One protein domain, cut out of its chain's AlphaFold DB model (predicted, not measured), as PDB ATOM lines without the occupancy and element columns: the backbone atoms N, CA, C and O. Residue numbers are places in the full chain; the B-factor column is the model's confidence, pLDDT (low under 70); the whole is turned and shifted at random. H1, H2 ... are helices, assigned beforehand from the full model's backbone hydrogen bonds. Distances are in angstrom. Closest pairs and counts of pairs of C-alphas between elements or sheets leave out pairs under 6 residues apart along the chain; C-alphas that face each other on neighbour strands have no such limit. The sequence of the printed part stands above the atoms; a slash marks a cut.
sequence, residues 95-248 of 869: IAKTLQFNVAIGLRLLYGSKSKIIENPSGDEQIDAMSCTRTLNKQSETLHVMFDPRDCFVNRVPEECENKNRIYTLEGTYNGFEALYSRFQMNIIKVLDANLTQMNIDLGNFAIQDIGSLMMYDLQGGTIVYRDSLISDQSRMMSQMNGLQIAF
ATOM      1  N   ILE A  95     131.942 265.238 238.349       79.94
ATOM      2  CA  ILE A  95     130.506 265.022 238.085       79.94
ATOM      3  C   ILE A  95     130.117 265.583 236.711       79.94
ATOM      4  O   ILE A  95     129.425 264.906 235.952       79.94
ATOM      5  N   ALA A  96     130.608 266.773 236.350       82.25
ATOM      6  CA  ALA A  96     130.385 267.368 235.033       82.25
ATOM      7  C   ALA A  96     130.969 266.505 233.900       82.25
ATOM      8  O   ALA A  96     130.288 266.244 232.908       82.25
ATOM      9  N   LYS A  97     132.201 266.000 234.061       81.69
ATOM     10  CA  LYS A  97     132.826 265.070 233.102       81.69
ATOM     11  C   LYS A  97     132.078 263.736 233.020       81.69
ATOM     12  O   LYS A  97     131.862 263.236 231.920       81.69
ATOM     13  N   THR A  98     131.625 263.193 234.150       82.31
ATOM     14  CA  THR A  98     130.803 261.973 234.213       82.31
ATOM     15  C   THR A  98     129.486 262.136 233.486       82.31
ATOM     16  O   THR A  98     129.079 261.246 232.742       82.31
ATOM     17  N   LEU A  99     128.836 263.285 233.643       84.62
ATOM     18  CA  LEU A  99     127.620 263.601 232.915       84.62
ATOM     19  C   LEU A  99     127.873 263.672 231.401       84.62
ATOM     20  O   LEU A  99     127.137 263.047 230.642       84.62
ATOM     21  N   GLN A 100     128.922 264.375 230.960       83.81
ATOM     22  CA  GLN A 100     129.282 264.471 229.538       83.81
ATOM     23  C   GLN A 100     129.573 263.099 228.921       83.81
ATOM     24  O   GLN A 100     129.048 262.777 227.856       83.81
ATOM     25  N   PHE A 101     130.352 262.273 229.617       84.44
ATOM     26  CA  PHE A 101     130.655 260.903 229.212       84.44
ATOM     27  C   PHE A 101     129.388 260.052 229.067       84.44
ATOM     28  O   PHE A 101     129.170 259.413 228.041       84.44
ATOM     29  N   ASN A 102     128.508 260.106 230.066       84.25
ATOM     30  CA  ASN A 102     127.234 259.395 230.072       84.25
ATOM     31  C   ASN A 102     126.308 259.819 228.921       84.25
ATOM     32  O   ASN A 102     125.701 258.969 228.270       84.25
ATOM     33  N   VAL A 103     126.225 261.121 228.630       85.12
ATOM     34  CA  VAL A 103     125.466 261.646 227.482       85.12
ATOM     35  C   VAL A 103     126.059 261.143 226.163       85.12
ATOM     36  O   VAL A 103     125.317 260.676 225.298       85.12
ATOM     37  N   ALA A 104     127.386 261.176 226.015       84.94
ATOM     38  CA  ALA A 104     128.065 260.690 224.815       84.94
ATOM     39  C   ALA A 104     127.836 259.184 224.587       84.94
ATOM     40  O   ALA A 104     127.549 258.769 223.461       84.94
ATOM     41  N   ILE A 105     127.878 258.368 225.648       83.75
ATOM     42  CA  ILE A 105     127.523 256.943 225.581       83.75
ATOM     43  C   ILE A 105     126.054 256.758 225.209       83.75
ATOM     44  O   ILE A 105     125.753 255.961 224.321       83.75
ATOM     45  N   GLY A 106     125.142 257.500 225.837       81.62
ATOM     46  CA  GLY A 106     123.713 257.433 225.530       81.62
ATOM     47  C   GLY A 106     123.432 257.701 224.049       81.62
ATOM     48  O   GLY A 106     122.762 256.906 223.389       81.62
ATOM     49  N   LEU A 107     124.021 258.763 223.489       84.38
ATOM     50  CA  LEU A 107     123.911 259.092 222.063       84.38
ATOM     51  C   LEU A 107     124.517 258.007 221.162       84.38
ATOM     52  O   LEU A 107     123.922 257.662 220.138       84.38
ATOM     53  N   ARG A 108     125.661 257.429 221.547       84.69
ATOM     54  CA  ARG A 108     126.287 256.302 220.838       84.69
ATOM     55  C   ARG A 108     125.404 255.058 220.828       84.69
ATOM     56  O   ARG A 108     125.255 254.448 219.776       84.69
ATOM     57  N   LEU A 109     124.772 254.708 221.945       79.44
ATOM     58  CA  LEU A 109     123.847 253.571 222.022       79.44
ATOM     59  C   LEU A 109     122.577 253.804 221.186       79.44
ATOM     60  O   LEU A 109     122.104 252.899 220.491       79.44
ATOM     61  N   LEU A 110     122.045 255.029 221.213       80.75
ATOM     62  CA  LEU A 110     120.827 255.413 220.492       80.75
ATOM     63  C   LEU A 110     121.019 255.472 218.975       80.75
ATOM     64  O   LEU A 110     120.150 255.022 218.223       80.75
ATOM     65  N   TYR A 111     122.136 256.034 218.517       84.38
ATOM     66  CA  TYR A 111     122.331 256.363 217.105       84.38
ATOM     67  C   TYR A 111     123.434 255.546 216.414       84.38
ATOM     68  O   TYR A 111     123.495 255.547 215.184       84.38
ATOM     69  N   GLY A 112     124.250 254.803 217.167       84.94
ATOM     70  CA  GLY A 112     125.422 254.080 216.667       84.94
ATOM     71  C   GLY A 112     126.611 255.010 216.402       84.94
ATOM     72  O   GLY A 112     126.433 256.191 216.106       84.94
ATOM     73  N   SER A 113     127.837 254.488 216.449       84.50
ATOM     74  CA  SER A 113     129.063 255.306 216.408       84.50
ATOM     75  C   SER A 113     129.344 255.987 215.064       84.50
ATOM     76  O   SER A 113     130.165 256.894 214.995       84.50
ATOM     77  N   LYS A 114     128.631 255.610 213.993       83.50
ATOM     78  CA  LYS A 114     128.711 256.258 212.669       83.50
ATOM     79  C   LYS A 114     127.695 257.394 212.473       83.50
ATOM     80  O   LYS A 114     127.596 257.941 211.373       83.50
ATOM     81  N   SER A 115     126.895 257.719 213.489       84.19
ATOM     82  CA  SER A 115     125.884 258.771 213.386       84.19
ATOM     83  C   SER A 115     126.509 260.161 213.332       84.19
ATOM     84  O   SER A 115     127.343 260.507 214.161       84.19
ATOM     85  N   LYS A 116     126.011 261.006 212.421       86.75
ATOM     86  CA  LYS A 116     126.390 262.429 212.338       86.75
ATOM     87  C   LYS A 116     125.941 263.255 213.552       86.75
ATOM     88  O   LYS A 116     126.364 264.392 213.679       86.75
ATOM     89  N   ILE A 117     125.063 262.704 214.394       84.12
ATOM     90  CA  ILE A 117     124.543 263.358 215.606       84.12
ATOM     91  C   ILE A 117     125.590 263.337 216.735       84.12
ATOM     92  O   ILE A 117     125.544 264.164 217.641       84.12
ATOM     93  N   ILE A 118     126.541 262.399 216.693       81.81
ATOM     94  CA  ILE A 118     127.602 262.286 217.696       81.81
ATOM     95  C   ILE A 118     128.730 263.225 217.275       81.81
ATOM     96  O   ILE A 118     129.664 262.835 216.581       81.81
ATOM     97  N   GLU A 119     128.599 264.496 217.649       79.69
ATOM     98  CA  GLU A 119     129.619 265.516 217.381       79.69
ATOM     99  C   GLU A 119     130.805 265.405 218.349       79.69
ATOM    100  O   GLU A 119     131.934 265.719 217.980       79.69
ATOM    101  N   ASN A 120     130.555 264.908 219.567       78.94
ATOM    102  CA  ASN A 120     131.555 264.812 220.625       78.94
ATOM    103  C   ASN A 120     131.857 263.341 220.966       78.94
ATOM    104  O   ASN A 120     130.922 262.590 221.272       78.94
ATOM    105  N   PRO A 121     133.134 262.914 220.935       78.38
ATOM    106  CA  PRO A 121     133.534 261.597 221.420       78.38
ATOM    107  C   PRO A 121     133.257 261.473 222.925       78.38
ATOM    108  O   PRO A 121     133.153 262.476 223.633       78.38
ATOM    109  N   SER A 122     133.170 260.242 223.433       82.38
ATOM    110  CA  SER A 122     133.081 260.003 224.881       82.38
ATOM    111  C   SER A 122     134.326 260.481 225.634       82.38
ATOM    112  O   SER A 122     134.271 260.686 226.845       82.38
ATOM    113  N   GLY A 123     135.432 260.694 224.916       77.50
ATOM    114  CA  GLY A 123     136.733 261.000 225.496       77.50
ATOM    115  C   GLY A 123     137.456 259.743 225.969       77.50
ATOM    116  O   GLY A 123     138.487 259.867 226.608       77.50
ATOM    117  N   ASP A 124     136.916 258.568 225.646       78.94
ATOM    118  CA  ASP A 124     137.420 257.246 225.981       78.94
ATOM    119  C   ASP A 124     137.717 256.526 224.661       78.94
ATOM    120  O   ASP A 124     136.811 256.015 224.012       78.94
ATOM    121  N   GLU A 125     138.984 256.533 224.240       79.31
ATOM    122  CA  GLU A 125     139.456 256.002 222.954       79.31
ATOM    123  C   GLU A 125     138.992 254.567 222.678       79.31
ATOM    124  O   GLU A 125     138.635 254.261 221.542       79.31
ATOM    125  N   GLN A 126     138.922 253.698 223.693       79.25
ATOM    126  CA  GLN A 126     138.429 252.329 223.514       79.25
ATOM    127  C   GLN A 126     136.955 252.303 223.117       79.25
ATOM    128  O   GLN A 126     136.572 251.623 222.163       79.25
ATOM    129  N   ILE A 127     136.120 253.073 223.816       80.69
ATOM    130  CA  ILE A 127     134.705 253.224 223.465       80.69
ATOM    131  C   ILE A 127     134.573 253.950 222.132       80.69
ATOM    132  O   ILE A 127     133.724 253.604 221.305       80.69
ATOM    133  N   ASP A 128     135.432 254.937 221.904       82.38
ATOM    134  CA  ASP A 128     135.394 255.787 220.737       82.38
ATOM    135  C   ASP A 128     135.756 255.034 219.450       82.38
ATOM    136  O   ASP A 128     135.095 255.258 218.432       82.38
ATOM    137  N   ALA A 129     136.687 254.079 219.529       83.06
ATOM    138  CA  ALA A 129     137.120 253.199 218.445       83.06
ATOM    139  C   ALA A 129     136.123 252.075 218.109       83.06
ATOM    140  O   ALA A 129     136.167 251.524 217.005       83.06
ATOM    141  N   MET A 130     135.202 251.728 219.017       81.19
ATOM    142  CA  MET A 130     134.210 250.683 218.755       81.19
ATOM    143  C   MET A 130     133.205 251.114 217.673       81.19
ATOM    144  O   MET A 130     132.446 252.081 217.806       81.19
ATOM    145  N   SER A 131     133.150 250.350 216.579       81.06
ATOM    146  CA  SER A 131     132.123 250.502 215.544       81.06
ATOM    147  C   SER A 131     130.819 249.833 215.997       81.06
ATOM    148  O   SER A 131     130.571 248.682 215.647       81.06
ATOM    149  N   CYS A 132     129.966 250.542 216.741       76.38
ATOM    150  CA  CYS A 132     128.645 250.049 217.123       76.38
ATOM    151  C   CYS A 132     127.561 250.490 216.128       76.38
ATOM    152  O   CYS A 132     127.472 251.652 215.717       76.38
ATOM    153  N   THR A 133     126.701 249.552 215.739       78.06
ATOM    154  CA  THR A 133     125.406 249.878 215.137       78.06
ATOM    155  C   THR A 133     124.436 250.335 216.222       78.06
ATOM    156  O   THR A 133     124.666 250.104 217.405       78.06
ATOM    157  N   ARG A 134     123.329 250.969 215.825       77.12
ATOM    158  CA  ARG A 134     122.228 251.294 216.741       77.12
ATOM    159  C   ARG A 134     121.791 250.042 217.514       77.12
ATOM    160  O   ARG A 134     121.430 249.047 216.891       77.12
ATOM    161  N   THR A 135     121.797 250.118 218.843       69.38
ATOM    162  CA  THR A 135     121.493 248.978 219.728       69.38
ATOM    163  C   THR A 135     119.986 248.800 219.948       69.38
ATOM    164  O   THR A 135     119.511 247.703 220.219       69.38
ATOM    165  N   LEU A 136     119.206 249.876 219.794       76.25
ATOM    166  CA  LEU A 136     117.756 249.873 220.004       76.25
ATOM    167  C   LEU A 136     116.994 249.521 218.721       76.25
ATOM    168  O   LEU A 136     116.825 250.372 217.836       76.25
ATOM    169  N   ASN A 137     116.487 248.289 218.652       81.19
ATOM    170  CA  ASN A 137     115.627 247.809 217.571       81.19
ATOM    171  C   ASN A 137     114.147 248.073 217.890       81.19
ATOM    172  O   ASN A 137     113.743 248.053 219.045       81.19
ATOM    173  N   LYS A 138     113.309 248.277 216.861       81.50
ATOM    174  CA  LYS A 138     111.876 248.647 217.002       81.50
ATOM    175  C   LYS A 138     110.996 247.631 217.761       81.50
ATOM    176  O   LYS A 138     109.821 247.907 217.962       81.50
ATOM    177  N   GLN A 139     111.536 246.473 218.125       84.44
ATOM    178  CA  GLN A 139     110.840 245.366 218.794       84.44
ATOM    179  C   GLN A 139     111.699 244.731 219.901       84.44
ATOM    180  O   GLN A 139     111.436 243.606 220.315       84.44
ATOM    181  N   SER A 140     112.787 245.389 220.312       88.31
ATOM    182  CA  SER A 140     113.664 244.842 221.348       88.31
ATOM    183  C   SER A 140     113.060 245.077 222.729       88.31
ATOM    184  O   SER A 140     112.436 246.116 222.965       88.31
ATOM    185  N   GLU A 141     113.261 244.144 223.659       89.69
ATOM    186  CA  GLU A 141     112.806 244.323 225.044       89.69
ATOM    187  C   GLU A 141     113.471 245.553 225.661       89.69
ATOM    188  O   GLU A 141     112.830 246.319 226.378       89.69
ATOM    189  N   THR A 142     114.720 245.824 225.273       89.25
ATOM    190  CA  THR A 142     115.436 247.041 225.660       89.25
ATOM    191  C   THR A 142     114.702 248.325 225.255       89.25
ATOM    192  O   THR A 142     114.703 249.289 226.018       89.25
ATOM    193  N   LEU A 143     114.037 248.367 224.091       90.62
ATOM    194  CA  LEU A 143     113.256 249.539 223.676       90.62
ATOM    195  C   LEU A 143     112.024 249.723 224.569       90.62
ATOM    196  O   LEU A 143     111.746 250.840 225.001       90.62
ATOM    197  N   HIS A 144     111.332 248.626 224.868       93.19
ATOM    198  CA  HIS A 144     110.167 248.623 225.747       93.19
ATOM    199  C   HIS A 144     110.531 249.073 227.166       93.19
ATOM    200  O   HIS A 144     109.847 249.901 227.759       93.19
ATOM    201  N   VAL A 145     111.653 248.603 227.714       93.62
ATOM    202  CA  VAL A 145     112.152 249.066 229.020       93.62
ATOM    203  C   VAL A 145     112.496 250.559 228.998       93.62
ATOM    204  O   VAL A 145     112.219 251.267 229.967       93.62
ATOM    205  N   MET A 146     113.073 251.050 227.899       91.06
ATOM    206  CA  MET A 146     113.495 252.445 227.775       91.06
ATOM    207  C   MET A 146     112.341 253.436 227.678       91.06
ATOM    208  O   MET A 146     112.448 254.503 228.276       91.06
ATOM    209  N   PHE A 147     111.279 253.110 226.938       93.69
ATOM    210  CA  PHE A 147     110.276 254.102 226.533       93.69
ATOM    211  C   PHE A 147     108.837 253.773 226.934       93.69
ATOM    212  O   PHE A 147     108.011 254.689 226.941       93.69
ATOM    213  N   ASP A 148     108.507 252.517 227.259       95.44
ATOM    214  CA  ASP A 148     107.124 252.188 227.600       95.44
ATOM    215  C   ASP A 148     106.755 252.761 228.974       95.44
ATOM    216  O   ASP A 148     107.566 252.701 229.905       95.44
ATOM    217  N   PRO A 149     105.528 253.287 229.134       95.88
ATOM    218  CA  PRO A 149     105.055 253.790 230.412       95.88
ATOM    219  C   PRO A 149     105.159 252.733 231.514       95.88
ATOM    220  O   PRO A 149     104.665 251.613 231.364       95.88
ATOM    221  N   ARG A 150     105.778 253.099 232.637       93.75
ATOM    222  CA  ARG A 150     105.892 252.260 233.830       93.75
ATOM    223  C   ARG A 150     105.576 253.071 235.069       93.75
ATOM    224  O   ARG A 150     105.961 254.232 235.182       93.75
ATOM    225  N   ASP A 151     104.873 252.431 235.994       92.19
ATOM    226  CA  ASP A 151     104.584 253.009 237.301       92.19
ATOM    227  C   ASP A 151     105.798 252.966 238.221       92.19
ATOM    228  O   ASP A 151     105.959 253.866 239.035       92.19
ATOM    229  N   CYS A 152     106.621 251.916 238.121       93.88
ATOM    230  CA  CYS A 152     107.752 251.657 239.004       93.88
ATOM    231  C   CYS A 152     108.749 250.666 238.376       93.88
ATOM    232  O   CYS A 152     108.354 249.769 237.625       93.88
ATOM    233  N   PHE A 153     110.027 250.781 238.750       95.19
ATOM    234  CA  PHE A 153     111.024 249.726 238.584       95.19
ATOM    235  C   PHE A 153     111.421 249.181 239.957       95.19
ATOM    236  O   PHE A 153     112.009 249.899 240.764       95.19
ATOM    237  N   VAL A 154     111.121 247.906 240.208       92.62
ATOM    238  CA  VAL A 154     111.445 247.234 241.475       92.62
ATOM    239  C   VAL A 154     112.966 247.165 241.645       92.62
ATOM    240  O   VAL A 154     113.655 246.670 240.753       92.62
ATOM    241  N   ASN A 155     113.483 247.645 242.781       89.38
ATOM    242  CA  ASN A 155     114.906 247.552 243.113       89.38
ATOM    243  C   ASN A 155     115.181 246.401 244.087       89.38
ATOM    244  O   ASN A 155     115.977 245.515 243.777       89.38
ATOM    245  N   ARG A 156     114.523 246.394 245.256       87.56
ATOM    246  CA  ARG A 156     114.785 245.393 246.309       87.56
ATOM    247  C   ARG A 156     113.596 244.490 246.560       87.56
ATOM    248  O   ARG A 156     113.750 243.272 246.545       87.56
ATOM    249  N   VAL A 157     112.432 245.085 246.813       91.38
ATOM    250  CA  VAL A 157     111.210 244.354 247.165       91.38
ATOM    251  C   VAL A 157     110.002 244.926 246.414       91.38
ATOM    252  O   VAL A 157     109.953 246.138 246.189       91.38
ATOM    253  N   PRO A 158     109.033 244.093 245.987       90.81
ATOM    254  CA  PRO A 158     107.877 244.548 245.208       90.81
ATOM    255  C   PRO A 158     107.046 245.645 245.891       90.81
ATOM    256  O   PRO A 158     106.493 246.511 245.212       90.81
ATOM    257  N   GLU A 159     107.002 245.648 247.224       92.81
ATOM    258  CA  GLU A 159     106.237 246.594 248.041       92.81
ATOM    259  C   GLU A 159     106.763 248.037 247.925       92.81
ATOM    260  O   GLU A 159     106.023 248.989 248.173       92.81
ATOM    261  N   GLU A 160     108.013 248.242 247.486       88.38
ATOM    262  CA  GLU A 160     108.566 249.585 247.236       88.38
ATOM    263  C   GLU A 160     107.750 250.349 246.184       88.38
ATOM    264  O   GLU A 160     107.594 251.568 246.279       88.38
ATOM    265  N   CYS A 161     107.176 249.633 245.214       90.12
ATOM    266  CA  CYS A 161     106.356 250.224 244.164       90.12
ATOM    267  C   CYS A 161     104.976 250.686 244.649       90.12
ATOM    268  O   CYS A 161     104.337 251.497 243.975       90.12
ATOM    269  N   GLU A 162     104.525 250.234 245.821       90.06
ATOM    270  CA  GLU A 162     103.272 250.692 246.434       90.06
ATOM    271  C   GLU A 162     103.414 252.093 247.050       90.06
ATOM    272  O   GLU A 162     102.428 252.824 247.201       90.06
ATOM    273  N   ASN A 163     104.646 252.516 247.361       90.69
ATOM    274  CA  ASN A 163     104.918 253.856 247.854       90.69
ATOM    275  C   ASN A 163     104.849 254.883 246.709       90.69
ATOM    276  O   ASN A 163     105.774 255.034 245.903       90.69
ATOM    277  N   LYS A 164     103.744 255.638 246.671       87.06
ATOM    278  CA  LYS A 164     103.491 256.686 245.666       87.06
ATOM    279  C   LYS A 164     104.502 257.837 245.701       87.06
ATOM    280  O   LYS A 164     104.718 258.450 244.665       87.06
ATOM    281  N   ASN A 165     105.144 258.076 246.848       89.19
ATOM    282  CA  ASN A 165     106.072 259.191 247.068       89.19
ATOM    283  C   ASN A 165     107.520 258.706 247.241       89.19
ATOM    284  O   ASN A 165     108.323 259.350 247.917       89.19
ATOM    285  N   ARG A 166     107.858 257.535 246.685       91.25
ATOM    286  CA  ARG A 166     109.212 256.968 246.790       91.25
ATOM    287  C   ARG A 166     110.266 257.831 246.091       91.25
ATOM    288  O   ARG A 166     111.382 257.932 246.588       91.25
ATOM    289  N   ILE A 167     109.903 258.495 244.989       91.12
ATOM    290  CA  ILE A 167     110.727 259.518 244.334       91.12
ATOM    291  C   ILE A 167     110.200 260.887 244.755       91.12
ATOM    292  O   ILE A 167     109.011 261.164 244.618       91.12
ATOM    293  N   TYR A 168     111.089 261.752 245.246       88.69
ATOM    294  CA  TYR A 168     110.719 262.980 245.953       88.69
ATOM    295  C   TYR A 168     109.801 263.918 245.149       88.69
ATOM    296  O   TYR A 168     108.917 264.550 245.722       88.69
ATOM    297  N   THR A 169     109.985 264.012 243.828       89.56
ATOM    298  CA  THR A 169     109.212 264.938 242.977       89.56
ATOM    299  C   THR A 169     108.492 264.276 241.798       89.56
ATOM    300  O   THR A 169     108.068 264.970 240.866       89.56
ATOM    301  N   LEU A 170     108.376 262.947 241.789       88.81
ATOM    302  CA  LEU A 170     107.730 262.199 240.710       88.81
ATOM    303  C   LEU A 170     106.598 261.338 241.274       88.81
ATOM    304  O   LEU A 170     106.844 260.414 242.040       88.81
ATOM    305  N   GLU A 171     105.374 261.631 240.837       87.62
ATOM    306  CA  GLU A 171     104.178 260.847 241.139       87.62
ATOM    307  C   GLU A 171     103.592 260.279 239.834       87.62
ATOM    308  O   GLU A 171     103.503 260.987 238.827       87.62
ATOM    309  N   GLY A 172     103.164 259.013 239.855       86.75
ATOM    310  CA  GLY A 172     102.501 258.342 238.727       86.75
ATOM    311  C   GLY A 172     103.441 257.679 237.710       86.75
ATOM    312  O   GLY A 172     104.618 257.448 237.983       86.75
ATOM    313  N   THR A 173     102.894 257.349 236.536       90.31
ATOM    314  CA  THR A 173     103.613 256.692 235.432       90.31
ATOM    315  C   THR A 173     104.650 257.614 234.794       90.31
ATOM    316  O   THR A 173     104.357 258.777 234.506       90.31
ATOM    317  N   TYR A 174     105.805 257.069 234.429       90.75
ATOM    318  CA  TYR A 174     106.814 257.737 233.604       90.75
ATOM    319  C   TYR A 174     107.136 256.899 232.359       90.75
ATOM    320  O   TYR A 174     106.923 255.689 232.344       90.75
ATOM    321  N   ASN A 175     107.625 257.543 231.295       93.25
ATOM    322  CA  ASN A 175     107.871 256.915 229.988       93.25
ATOM    323  C   ASN A 175     109.165 256.083 229.985       93.25
ATOM    324  O   ASN A 175     110.137 256.433 229.317       93.25
ATOM    325  N   GLY A 176     109.176 255.012 230.772       93.50
ATOM    326  CA  GLY A 176     110.261 254.046 230.845       93.50
ATOM    327  C   GLY A 176     111.521 254.565 231.536       93.50
ATOM    328  O   GLY A 176     111.529 255.598 232.212       93.50
ATOM    329  N   PHE A 177     112.599 253.797 231.398       93.81
ATOM    330  CA  PHE A 177     113.878 254.080 232.046       93.81
ATOM    331  C   PHE A 177     114.526 255.379 231.551       93.81
ATOM    332  O   PHE A 177     115.187 256.062 232.335       93.81
ATOM    333  N   GLU A 178     114.292 255.764 230.289       91.88
ATOM    334  CA  GLU A 178     114.820 257.013 229.741       91.88
ATOM    335  C   GLU A 178     114.369 258.197 230.594       91.88
ATOM    336  O   GLU A 178     115.210 258.979 231.033       91.88
ATOM    337  N   ALA A 179     113.067 258.293 230.885       93.00
ATOM    338  CA  ALA A 179     112.509 259.463 231.552       93.00
ATOM    339  C   ALA A 179     113.116 259.665 232.950       93.00
ATOM    340  O   ALA A 179     113.369 260.797 233.372       93.00
ATOM    341  N   LEU A 180     113.394 258.564 233.659       92.94
ATOM    342  CA  LEU A 180     114.083 258.585 234.950       92.94
ATOM    343  C   LEU A 180     115.540 259.019 234.812       92.94
ATOM    344  O   LEU A 180     116.024 259.834 235.598       92.94
ATOM    345  N   TYR A 181     116.232 258.490 233.805       91.81
ATOM    346  CA  TYR A 181     117.630 258.799 233.550       91.81
ATOM    347  C   TYR A 181     117.827 260.261 233.125       91.81
ATOM    348  O   TYR A 181     118.679 260.958 233.676       91.81
ATOM    349  N   SER A 182     116.978 260.769 232.232       91.19
ATOM    350  CA  SER A 182     116.941 262.178 231.831       91.19
ATOM    351  C   SER A 182     116.637 263.100 233.011       91.19
ATOM    352  O   SER A 182     117.269 264.149 233.169       91.19
ATOM    353  N   ARG A 183     115.730 262.699 233.912       92.75
ATOM    354  CA  ARG A 183     115.459 263.446 235.149       92.75
ATOM    355  C   ARG A 183     116.675 263.485 236.072       92.75
ATOM    356  O   ARG A 183     117.024 264.555 236.571       92.75
ATOM    357  N   PHE A 184     117.340 262.349 236.261       92.75
ATOM    358  CA  PHE A 184     118.583 262.255 237.024       92.75
ATOM    359  C   PHE A 184     119.663 263.187 236.455       92.75
ATOM    360  O   PHE A 184     120.221 264.001 237.194       92.75
ATOM    361  N   GLN A 185     119.888 263.157 235.138       91.19
ATOM    362  CA  GLN A 185     120.829 264.053 234.458       91.19
ATOM    363  C   GLN A 185     120.465 265.532 234.647       91.19
ATOM    364  O   GLN A 185     121.323 266.342 234.994       91.19
ATOM    365  N   MET A 186     119.189 265.890 234.489       92.56
ATOM    366  CA  MET A 186     118.718 267.266 234.664       92.56
ATOM    367  C   MET A 186     118.928 267.777 236.095       92.56
ATOM    368  O   MET A 186     119.284 268.939 236.288       92.56
ATOM    369  N   ASN A 187     118.732 266.935 237.111       92.44
ATOM    370  CA  ASN A 187     118.991 267.326 238.495       92.44
ATOM    371  C   ASN A 187     120.487 267.477 238.785       92.44
ATOM    372  O   ASN A 187     120.856 268.395 239.513       92.44
ATOM    373  N   ILE A 188     121.352 266.657 238.178       89.44
ATOM    374  CA  ILE A 188     122.809 266.847 238.265       89.44
ATOM    375  C   ILE A 188     123.205 268.202 237.675       89.44
ATOM    376  O   ILE A 188     123.961 268.935 238.307       89.44
ATOM    377  N   ILE A 189     122.662 268.567 236.510       90.31
ATOM    378  CA  ILE A 189     122.916 269.876 235.885       90.31
ATOM    379  C   ILE A 189     122.510 271.006 236.833       90.31
ATOM    380  O   ILE A 189     123.302 271.906 237.079       90.31
ATOM    381  N   LYS A 190     121.328 270.918 237.458       90.12
ATOM    382  CA  LYS A 190     120.879 271.914 238.446       90.12
ATOM    383  C   LYS A 190     121.816 272.025 239.651       90.12
ATOM    384  O   LYS A 190     122.025 273.129 240.144       90.12
ATOM    385  N   VAL A 191     122.362 270.907 240.137       86.69
ATOM    386  CA  VAL A 191     123.347 270.902 241.234       86.69
ATOM    387  C   VAL A 191     124.646 271.583 240.797       86.69
ATOM    388  O   VAL A 191     125.187 272.391 241.548       86.69
ATOM    389  N   LEU A 192     125.123 271.309 239.582       86.50
ATOM    390  CA  LEU A 192     126.315 271.954 239.025       86.50
ATOM    391  C   LEU A 192     126.102 273.468 238.828       86.50
ATOM    392  O   LEU A 192     126.946 274.261 239.243       86.50
ATOM    393  N   ASP A 193     124.953 273.876 238.283       86.25
ATOM    394  CA  ASP A 193     124.614 275.280 238.021       86.25
ATOM    395  C   ASP A 193     124.414 276.091 239.314       86.25
ATOM    396  O   ASP A 193     124.870 277.231 239.415       86.25
ATOM    397  N   ALA A 194     123.766 275.509 240.331       81.62
ATOM    398  CA  ALA A 194     123.531 276.177 241.613       81.62
ATOM    399  C   ALA A 194     124.844 276.536 242.330       81.62
ATOM    400  O   ALA A 194     124.938 277.587 242.971       81.62
ATOM    401  N   ASN A 195     125.879 275.708 242.182       65.50
ATOM    402  CA  ASN A 195     127.163 275.928 242.843       65.50
ATOM    403  C   ASN A 195     127.972 277.066 242.200       65.50
ATOM    404  O   ASN A 195     128.595 277.861 242.904       65.50
ATOM    405  N   LEU A 196     127.876 277.226 240.871       71.12
ATOM    406  CA  LEU A 196     128.473 278.358 240.145       71.12
ATOM    407  C   LEU A 196     127.922 279.713 240.622       71.12
ATOM    408  O   LEU A 196     128.598 280.735 240.514       71.12
ATOM    409  N   THR A 197     126.712 279.722 241.190       74.12
ATOM    410  CA  THR A 197     126.065 280.920 241.750       74.12
ATOM    411  C   THR A 197     126.372 281.181 243.234       74.12
ATOM    412  O   THR A 197     125.761 282.065 243.828       74.12
ATOM    413  N   GLN A 198     127.333 280.459 243.835       62.09
ATOM    414  CA  GLN A 198     127.750 280.568 245.249       62.09
ATOM    415  C   GLN A 198     126.655 280.246 246.289       62.09
ATOM    416  O   GLN A 198     126.762 280.646 247.450       62.09
ATOM    417  N   MET A 199     125.603 279.508 245.922       61.22
ATOM    418  CA  MET A 199     124.652 278.993 246.911       61.22
ATOM    419  C   MET A 199     125.251 277.778 247.628       61.22
ATOM    420  O   MET A 199     125.670 276.821 246.983       61.22
ATOM    421  N   ASN A 200     125.264 277.789 248.967       73.38
ATOM    422  CA  ASN A 200     125.617 276.602 249.751       73.38
ATOM    423  C   ASN A 200     124.596 275.495 249.465       73.38
ATOM    424  O   ASN A 200     123.445 275.580 249.889       73.38
ATOM    425  N   ILE A 201     125.026 274.469 248.736       74.81
ATOM    426  CA  ILE A 201     124.208 273.303 248.429       74.81
ATOM    427  C   ILE A 201     124.136 272.417 249.676       74.81
ATOM    428  O   ILE A 201     125.159 271.925 250.155       74.81
ATOM    429  N   ASP A 202     122.930 272.210 250.199       82.25
ATOM    430  CA  ASP A 202     122.654 271.322 251.326       82.25
ATOM    431  C   ASP A 202     121.761 270.137 250.916       82.25
ATOM    432  O   ASP A 202     121.232 270.070 249.805       82.25
ATOM    433  N   LEU A 203     121.571 269.185 251.835       81.38
ATOM    434  CA  LEU A 203     120.667 268.040 251.647       81.38
ATOM    435  C   LEU A 203     119.183 268.453 251.559       81.38
ATOM    436  O   LEU A 203     118.332 267.618 251.255       81.38
ATOM    437  N   GLY A 204     118.858 269.717 251.844       83.62
ATOM    438  CA  GLY A 204     117.533 270.309 251.669       83.62
ATOM    439  C   GLY A 204     117.237 270.694 250.219       83.62
ATOM    440  O   GLY A 204     116.077 270.916 249.872       83.62
ATOM    441  N   ASN A 205     118.253 270.741 249.350       89.38
ATOM    442  CA  ASN A 205     118.067 271.016 247.934       89.38
ATOM    443  C   ASN A 205     117.241 269.904 247.268       89.38
ATOM    444  O   ASN A 205     117.637 268.734 247.251       89.38
ATOM    445  N   PHE A 206     116.113 270.283 246.660       91.44
ATOM    446  CA  PHE A 206     115.201 269.339 246.013       91.44
ATOM    447  C   PHE A 206     115.890 268.494 244.929       91.44
ATOM    448  O   PHE A 206     115.531 267.336 244.759       91.44
ATOM    449  N   ALA A 207     116.891 269.028 244.215       90.88
ATOM    450  CA  ALA A 207     117.618 268.285 243.187       90.88
ATOM    451  C   ALA A 207     118.460 267.155 243.798       90.88
ATOM    452  O   ALA A 207     118.516 266.068 243.230       90.88
ATOM    453  N   ILE A 208     119.056 267.372 244.977       88.75
ATOM    454  CA  ILE A 208     119.793 266.331 245.711       88.75
ATOM    455  C   ILE A 208     118.839 265.270 246.252       88.75
ATOM    456  O   ILE A 208     119.121 264.079 246.132       88.75
ATOM    457  N   GLN A 209     117.700 265.683 246.810       91.06
ATOM    458  CA  GLN A 209     116.688 264.750 247.311       91.06
ATOM    459  C   GLN A 209     116.089 263.902 246.180       91.06
ATOM    460  O   GLN A 209     115.889 262.697 246.345       91.06
ATOM    461  N   ASP A 210     115.866 264.498 245.007       93.19
ATOM    462  CA  ASP A 210     115.378 263.788 243.825       93.19
ATOM    463  C   ASP A 210     116.445 262.837 243.260       93.19
ATOM    464  O   ASP A 210     116.131 261.690 242.971       93.19
ATOM    465  N   ILE A 211     117.722 263.242 243.193       90.75
ATOM    466  CA  ILE A 211     118.837 262.345 242.826       90.75
ATOM    467  C   ILE A 211     118.916 261.151 243.785       90.75
ATOM    468  O   ILE A 211     118.954 260.006 243.337       90.75
ATOM    469  N   GLY A 212     118.924 261.406 245.097       89.25
ATOM    470  CA  GLY A 212     119.052 260.360 246.110       89.25
ATOM    471  C   GLY A 212     117.885 259.376 246.080       89.25
ATOM    472  O   GLY A 212     118.099 258.166 246.108       89.25
ATOM    473  N   SER A 213     116.655 259.880 245.966       92.69
ATOM    474  CA  SER A 213     115.467 259.026 245.870       92.69
ATOM    475  C   SER A 213     115.392 258.260 244.542       92.69
ATOM    476  O   SER A 213     115.125 257.061 244.567       92.69
ATOM    477  N   LEU A 214     115.728 258.878 243.402       92.62
ATOM    478  CA  LEU A 214     115.847 258.175 242.116       92.62
ATOM    479  C   LEU A 214     116.856 257.024 242.204       92.62
ATOM    480  O   LEU A 214     116.529 255.903 241.819       92.62
ATOM    481  N   MET A 215     118.058 257.281 242.731       88.62
ATOM    482  CA  MET A 215     119.114 256.271 242.860       88.62
ATOM    483  C   MET A 215     118.739 255.130 243.810       88.62
ATOM    484  O   MET A 215     119.085 253.988 243.530       88.62
ATOM    485  N   MET A 216     118.058 255.418 244.924       88.62
ATOM    486  CA  MET A 216     117.684 254.388 245.900       88.62
ATOM    487  C   MET A 216     116.557 253.470 245.423       88.62
ATOM    488  O   MET A 216     116.520 252.313 245.842       88.62
ATOM    489  N   TYR A 217     115.663 253.966 244.567       90.81
ATOM    490  CA  TYR A 217     114.500 253.222 244.093       90.81
ATOM    491  C   TYR A 217     114.619 252.934 242.588       90.81
ATOM    492  O   TYR A 217     115.400 252.080 242.161       90.81
ATOM    493  N   ASP A 218     113.857 253.650 241.768       92.12
ATOM    494  CA  ASP A 218     113.547 253.236 240.404       92.12
ATOM    495  C   ASP A 218     114.708 253.334 239.415       92.12
ATOM    496  O   ASP A 218     114.713 252.612 238.423       92.12
ATOM    497  N   LEU A 219     115.696 254.207 239.631       92.25
ATOM    498  CA  LEU A 219     116.822 254.322 238.701       92.25
ATOM    499  C   LEU A 219     117.712 253.075 238.773       92.25
ATOM    500  O   LEU A 219     118.162 252.574 237.741       92.25
ATOM    501  N   GLN A 220     117.940 252.541 239.976       89.19
ATOM    502  CA  GLN A 220     118.701 251.305 240.151       89.19
ATOM    503  C   GLN A 220     117.921 250.100 239.611       89.19
ATOM    504  O   GLN A 220     118.467 249.348 238.803       89.19
ATOM    505  N   GLY A 221     116.637 249.970 239.969       92.75
ATOM    506  CA  GLY A 221     115.765 248.925 239.421       92.75
ATOM    507  C   GLY A 221     115.672 248.991 237.893       92.75
ATOM    508  O   GLY A 221     115.817 247.984 237.204       92.75
ATOM    509  N   GLY A 222     115.531 250.196 237.338       93.50
ATOM    510  CA  GLY A 222     115.484 250.432 235.898       93.50
ATOM    511  C   GLY A 222     116.786 250.057 235.197       93.50
ATOM    512  O   GLY A 222     116.745 249.450 234.132       93.50
ATOM    513  N   THR A 223     117.938 250.314 235.827       90.31
ATOM    514  CA  THR A 223     119.249 249.903 235.300       90.31
ATOM    515  C   THR A 223     119.391 248.380 235.269       90.31
ATOM    516  O   THR A 223     119.915 247.840 234.295       90.31
ATOM    517  N   ILE A 224     118.904 247.677 236.300       90.56
ATOM    518  CA  ILE A 224     118.906 246.206 236.360       90.56
ATOM    519  C   ILE A 224     118.038 245.640 235.234       90.56
ATOM    520  O   ILE A 224     118.527 244.867 234.414       90.56
ATOM    521  N   VAL A 225     116.786 246.094 235.129       93.38
ATOM    522  CA  VAL A 225     115.849 245.630 234.094       93.38
ATOM    523  C   VAL A 225     116.360 245.967 232.689       93.38
ATOM    524  O   VAL A 225     116.253 245.151 231.773       93.38
ATOM    525  N   TYR A 226     116.968 247.142 232.507       90.94
ATOM    526  CA  TYR A 226     117.586 247.538 231.244       90.94
ATOM    527  C   TYR A 226     118.755 246.618 230.874       90.94
ATOM    528  O   TYR A 226     118.786 246.091 229.761       90.94
ATOM    529  N   ARG A 227     119.677 246.356 231.808       88.06
ATOM    530  CA  ARG A 227     120.797 245.424 231.610       88.06
ATOM    531  C   ARG A 227     120.299 244.028 231.249       88.06
ATOM    532  O   ARG A 227     120.787 243.444 230.286       88.06
ATOM    533  N   ASP A 228     119.335 243.508 231.998       89.69
ATOM    534  CA  ASP A 228     118.832 242.150 231.805       89.69
ATOM    535  C   ASP A 228     118.133 242.017 230.441       89.69
ATOM    536  O   ASP A 228     118.359 241.039 229.729       89.69
ATOM    537  N   SER A 229     117.396 243.048 230.006       89.50
ATOM    538  CA  SER A 229     116.818 243.095 228.654       89.50
ATOM    539  C   SER A 229     117.885 243.105 227.551       89.50
ATOM    540  O   SER A 229     117.728 242.441 226.530       89.50
ATOM    541  N   LEU A 230     119.006 243.804 227.766       84.19
ATOM    542  CA  LEU A 230     120.111 243.868 226.808       84.19
ATOM    543  C   LEU A 230     120.832 242.518 226.703       84.19
ATOM    544  O   LEU A 230     121.116 242.056 225.598       84.19
ATOM    545  N   ILE A 231     121.075 241.855 227.839       83.62
ATOM    546  CA  ILE A 231     121.653 240.503 227.888       83.62
ATOM    547  C   ILE A 231     120.710 239.493 227.221       83.62
ATOM    548  O   ILE A 231     121.175 238.634 226.469       83.62
ATOM    549  N   SER A 232     119.400 239.604 227.457       86.69
ATOM    550  CA  SER A 232     118.365 238.779 226.822       86.69
ATOM    551  C   SER A 232     118.383 238.935 225.298       86.69
ATOM    552  O   SER A 232     118.540 237.949 224.570       86.69
ATOM    553  N   ASP A 233     118.334 240.174 224.796       82.62
ATOM    554  CA  ASP A 233     118.367 240.467 223.362       82.62
ATOM    555  C   ASP A 233     119.677 239.981 222.704       82.62
ATOM    556  O   ASP A 233     119.643 239.393 221.615       82.62
ATOM    557  N   GLN A 234     120.824 240.143 223.377       79.81
ATOM    558  CA  GLN A 234     122.123 239.649 222.904       79.81
ATOM    559  C   GLN A 234     122.185 238.115 222.885       79.81
ATOM    560  O   GLN A 234     122.635 237.524 221.900       79.81
ATOM    561  N   SER A 235     121.704 237.462 223.944       81.81
ATOM    562  CA  SER A 235     121.663 236.001 224.051       81.81
ATOM    563  C   SER A 235     120.755 235.396 222.984       81.81
ATOM    564  O   SER A 235     121.117 234.406 222.349       81.81
ATOM    565  N   ARG A 236     119.611 236.035 222.704       84.81
ATOM    566  CA  ARG A 236     118.713 235.640 221.614       84.81
ATOM    567  C   ARG A 236     119.399 235.756 220.254       84.81
ATOM    568  O   ARG A 236     119.291 234.832 219.452       84.81
ATOM    569  N   MET A 237     120.126 236.845 219.998       79.69
ATOM    570  CA  MET A 237     120.861 237.019 218.739       79.69
ATOM    571  C   MET A 237     121.978 235.977 218.578       79.69
ATOM    572  O   MET A 237     122.103 235.380 217.509       79.69
ATOM    573  N   MET A 238     122.751 235.705 219.636       78.44
ATOM    574  CA  MET A 238     123.775 234.652 219.623       78.44
ATOM    575  C   MET A 238     123.164 233.268 219.398       78.44
ATOM    576  O   MET A 238     123.664 232.501 218.580       78.44
ATOM    577  N   SER A 239     122.045 232.962 220.057       79.31
ATOM    578  CA  SER A 239     121.319 231.704 219.859       79.31
ATOM    579  C   SER A 239     120.831 231.543 218.413       79.31
ATOM    580  O   SER A 239     121.026 230.485 217.815       79.31
ATOM    581  N   GLN A 240     120.280 232.601 217.806       80.44
ATOM    582  CA  GLN A 240     119.884 232.597 216.393       80.44
ATOM    583  C   GLN A 240     121.076 232.377 215.456       80.44
ATOM    584  O   GLN A 240     120.962 231.620 214.490       80.44
ATOM    585  N   MET A 241     122.222 233.001 215.742       78.88
ATOM    586  CA  MET A 241     123.426 232.840 214.929       78.88
ATOM    587  C   MET A 241     124.010 231.434 215.027       78.88
ATOM    588  O   MET A 241     124.308 230.830 213.996       78.88
ATOM    589  N   ASN A 242     124.064 230.875 216.235       78.88
ATOM    590  CA  ASN A 242     124.456 229.485 216.453       78.88
ATOM    591  C   ASN A 242     123.500 228.524 215.731       78.88
ATOM    592  O   ASN A 242     123.947 227.593 215.065       78.88
ATOM    593  N   GLY A 243     122.187 228.778 215.783       85.44
ATOM    594  CA  GLY A 243     121.192 227.997 215.046       85.44
ATOM    595  C   GLY A 243     121.405 228.032 213.528       85.44
ATOM    596  O   GLY A 243     121.357 226.989 212.874       85.44
ATOM    597  N   LEU A 244     121.704 229.206 212.962       84.19
ATOM    598  CA  LEU A 244     122.006 229.358 211.535       84.19
ATOM    599  C   LEU A 244     123.304 228.628 211.144       84.19
ATOM    600  O   LEU A 244     123.353 227.969 210.107       84.19
ATOM    601  N   GLN A 245     124.340 228.712 211.980       80.75
ATOM    602  CA  GLN A 245     125.612 228.023 211.758       80.75
ATOM    603  C   GLN A 245     125.436 226.499 211.766       80.75
ATOM    604  O   GLN A 245     125.935 225.823 210.866       80.75
ATOM    605  N   ILE A 246     124.672 225.964 212.724       83.50
ATOM    606  CA  ILE A 246     124.321 224.537 212.772       83.50
ATOM    607  C   ILE A 246     123.559 224.135 211.502       83.50
ATOM    608  O   ILE A 246     123.886 223.122 210.885       83.50
ATOM    609  N   ALA A 247     122.590 224.942 211.056       84.75
ATOM    610  CA  ALA A 247     121.843 224.664 209.832       84.75
ATOM    611  C   ALA A 247     122.752 224.614 208.589       84.75
ATOM    612  O   ALA A 247     122.645 223.683 207.788       84.75
ATOM    613  N   PHE A 248     123.686 225.560 208.436       84.62
ATOM    614  CA  PHE A 248     124.647 225.542 207.327       84.62
ATOM    615  C   PHE A 248     125.605 224.354 207.383       84.62
ATOM    616  O   PHE A 248     125.928 223.783 206.338       84.62
TER     617      PHE A 248
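What this domain is: This is residues 95 to 248 of the 869 residues of an uncharacterized protein of Streblomastix strix (UniProt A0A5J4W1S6). Two helices, H5 and H7, begin at one corner and run away from it in a wide V. H6 folds back along H5 as a helical hairpin, the start of H1 packs on H5 within the opening of the V, and H3 packs at the corner on both H5 and H7. The last stretch of H7, residues 235 to 248, sticks out as a bare arm, while the short H2 and H4 lie far out. The printed part has 154 residues with seven named helices in the order H1 to H7 and no named strand, an all-helix class. It is flat, spanning 65 by 40 by 21 A, and only just loose, close to compact, with a radius of gyration of the C-alphas of 18.3 A.

How they stand to each other: H1, residues 95 to 111, touches H5, residues 176 to 196, with residues 95 to 99 alone; the closest C-alphas, of Leu 99 and Gln 185, are 7.0 A apart, and the helices run opposite ways at a shallow tilt of 30 degrees. H2, residues 125 to 129, is near H1, with 5 pairs of C-alphas within 10 A. H3, residues 141 to 147, touches H5 at Phe 147 and Gly 176, the closest C-alphas, 4.3 A apart, at a steep tilt of 48 degrees. H3 also touches H7, residues 218 to 248, at a shallow tilt of 33 degrees, only just short of steep; the closest C-alphas, of Thr 142 and Ser 229, are 5.1 A apart. H4, residues 158 to 162, touches no helix. H5 is the hub, touching four helices, and forms a hairpin with H6, residues 206 to 216, where the closest C-alphas, of Asn 187 and Ala 207, are 5.0 A apart. H5 touches H7 with residues 177 to 181 alone; the closest C-alphas, of Phe 177 and Gly 222, are 5.5 A apart, at a steep tilt of 47 degrees. Every O i to N i+4 pair is within hydrogen-bond range in H1, H2, H3, H6 and H7, against 15 of 17 in H5 and 0 of 1 in H4, which has 2 of 2 O i to N i+3 pairs within range.

Where its parts are: H1 begins at C-alpha 95, (130.506, 265.022, 238.085), and is 24.1 A long. H5 begins at C-alpha 176, (110.261, 254.046, 230.845), and is 31.8 A long. H6 is 15.2 A long, and H7 is 44.5 A long, ending at C-alpha 248, (124.647, 225.542, 207.327).

The domain as a whole: The C-alphas of Gln 198 and Phe 248, the two farthest apart, are 66.9 A from each other. The printed part has no cut. The links H1 to H2, H2 to H3 and H4 to H5 are long. The pLDDT is under 70 at residues 135, 195, 198 and 199.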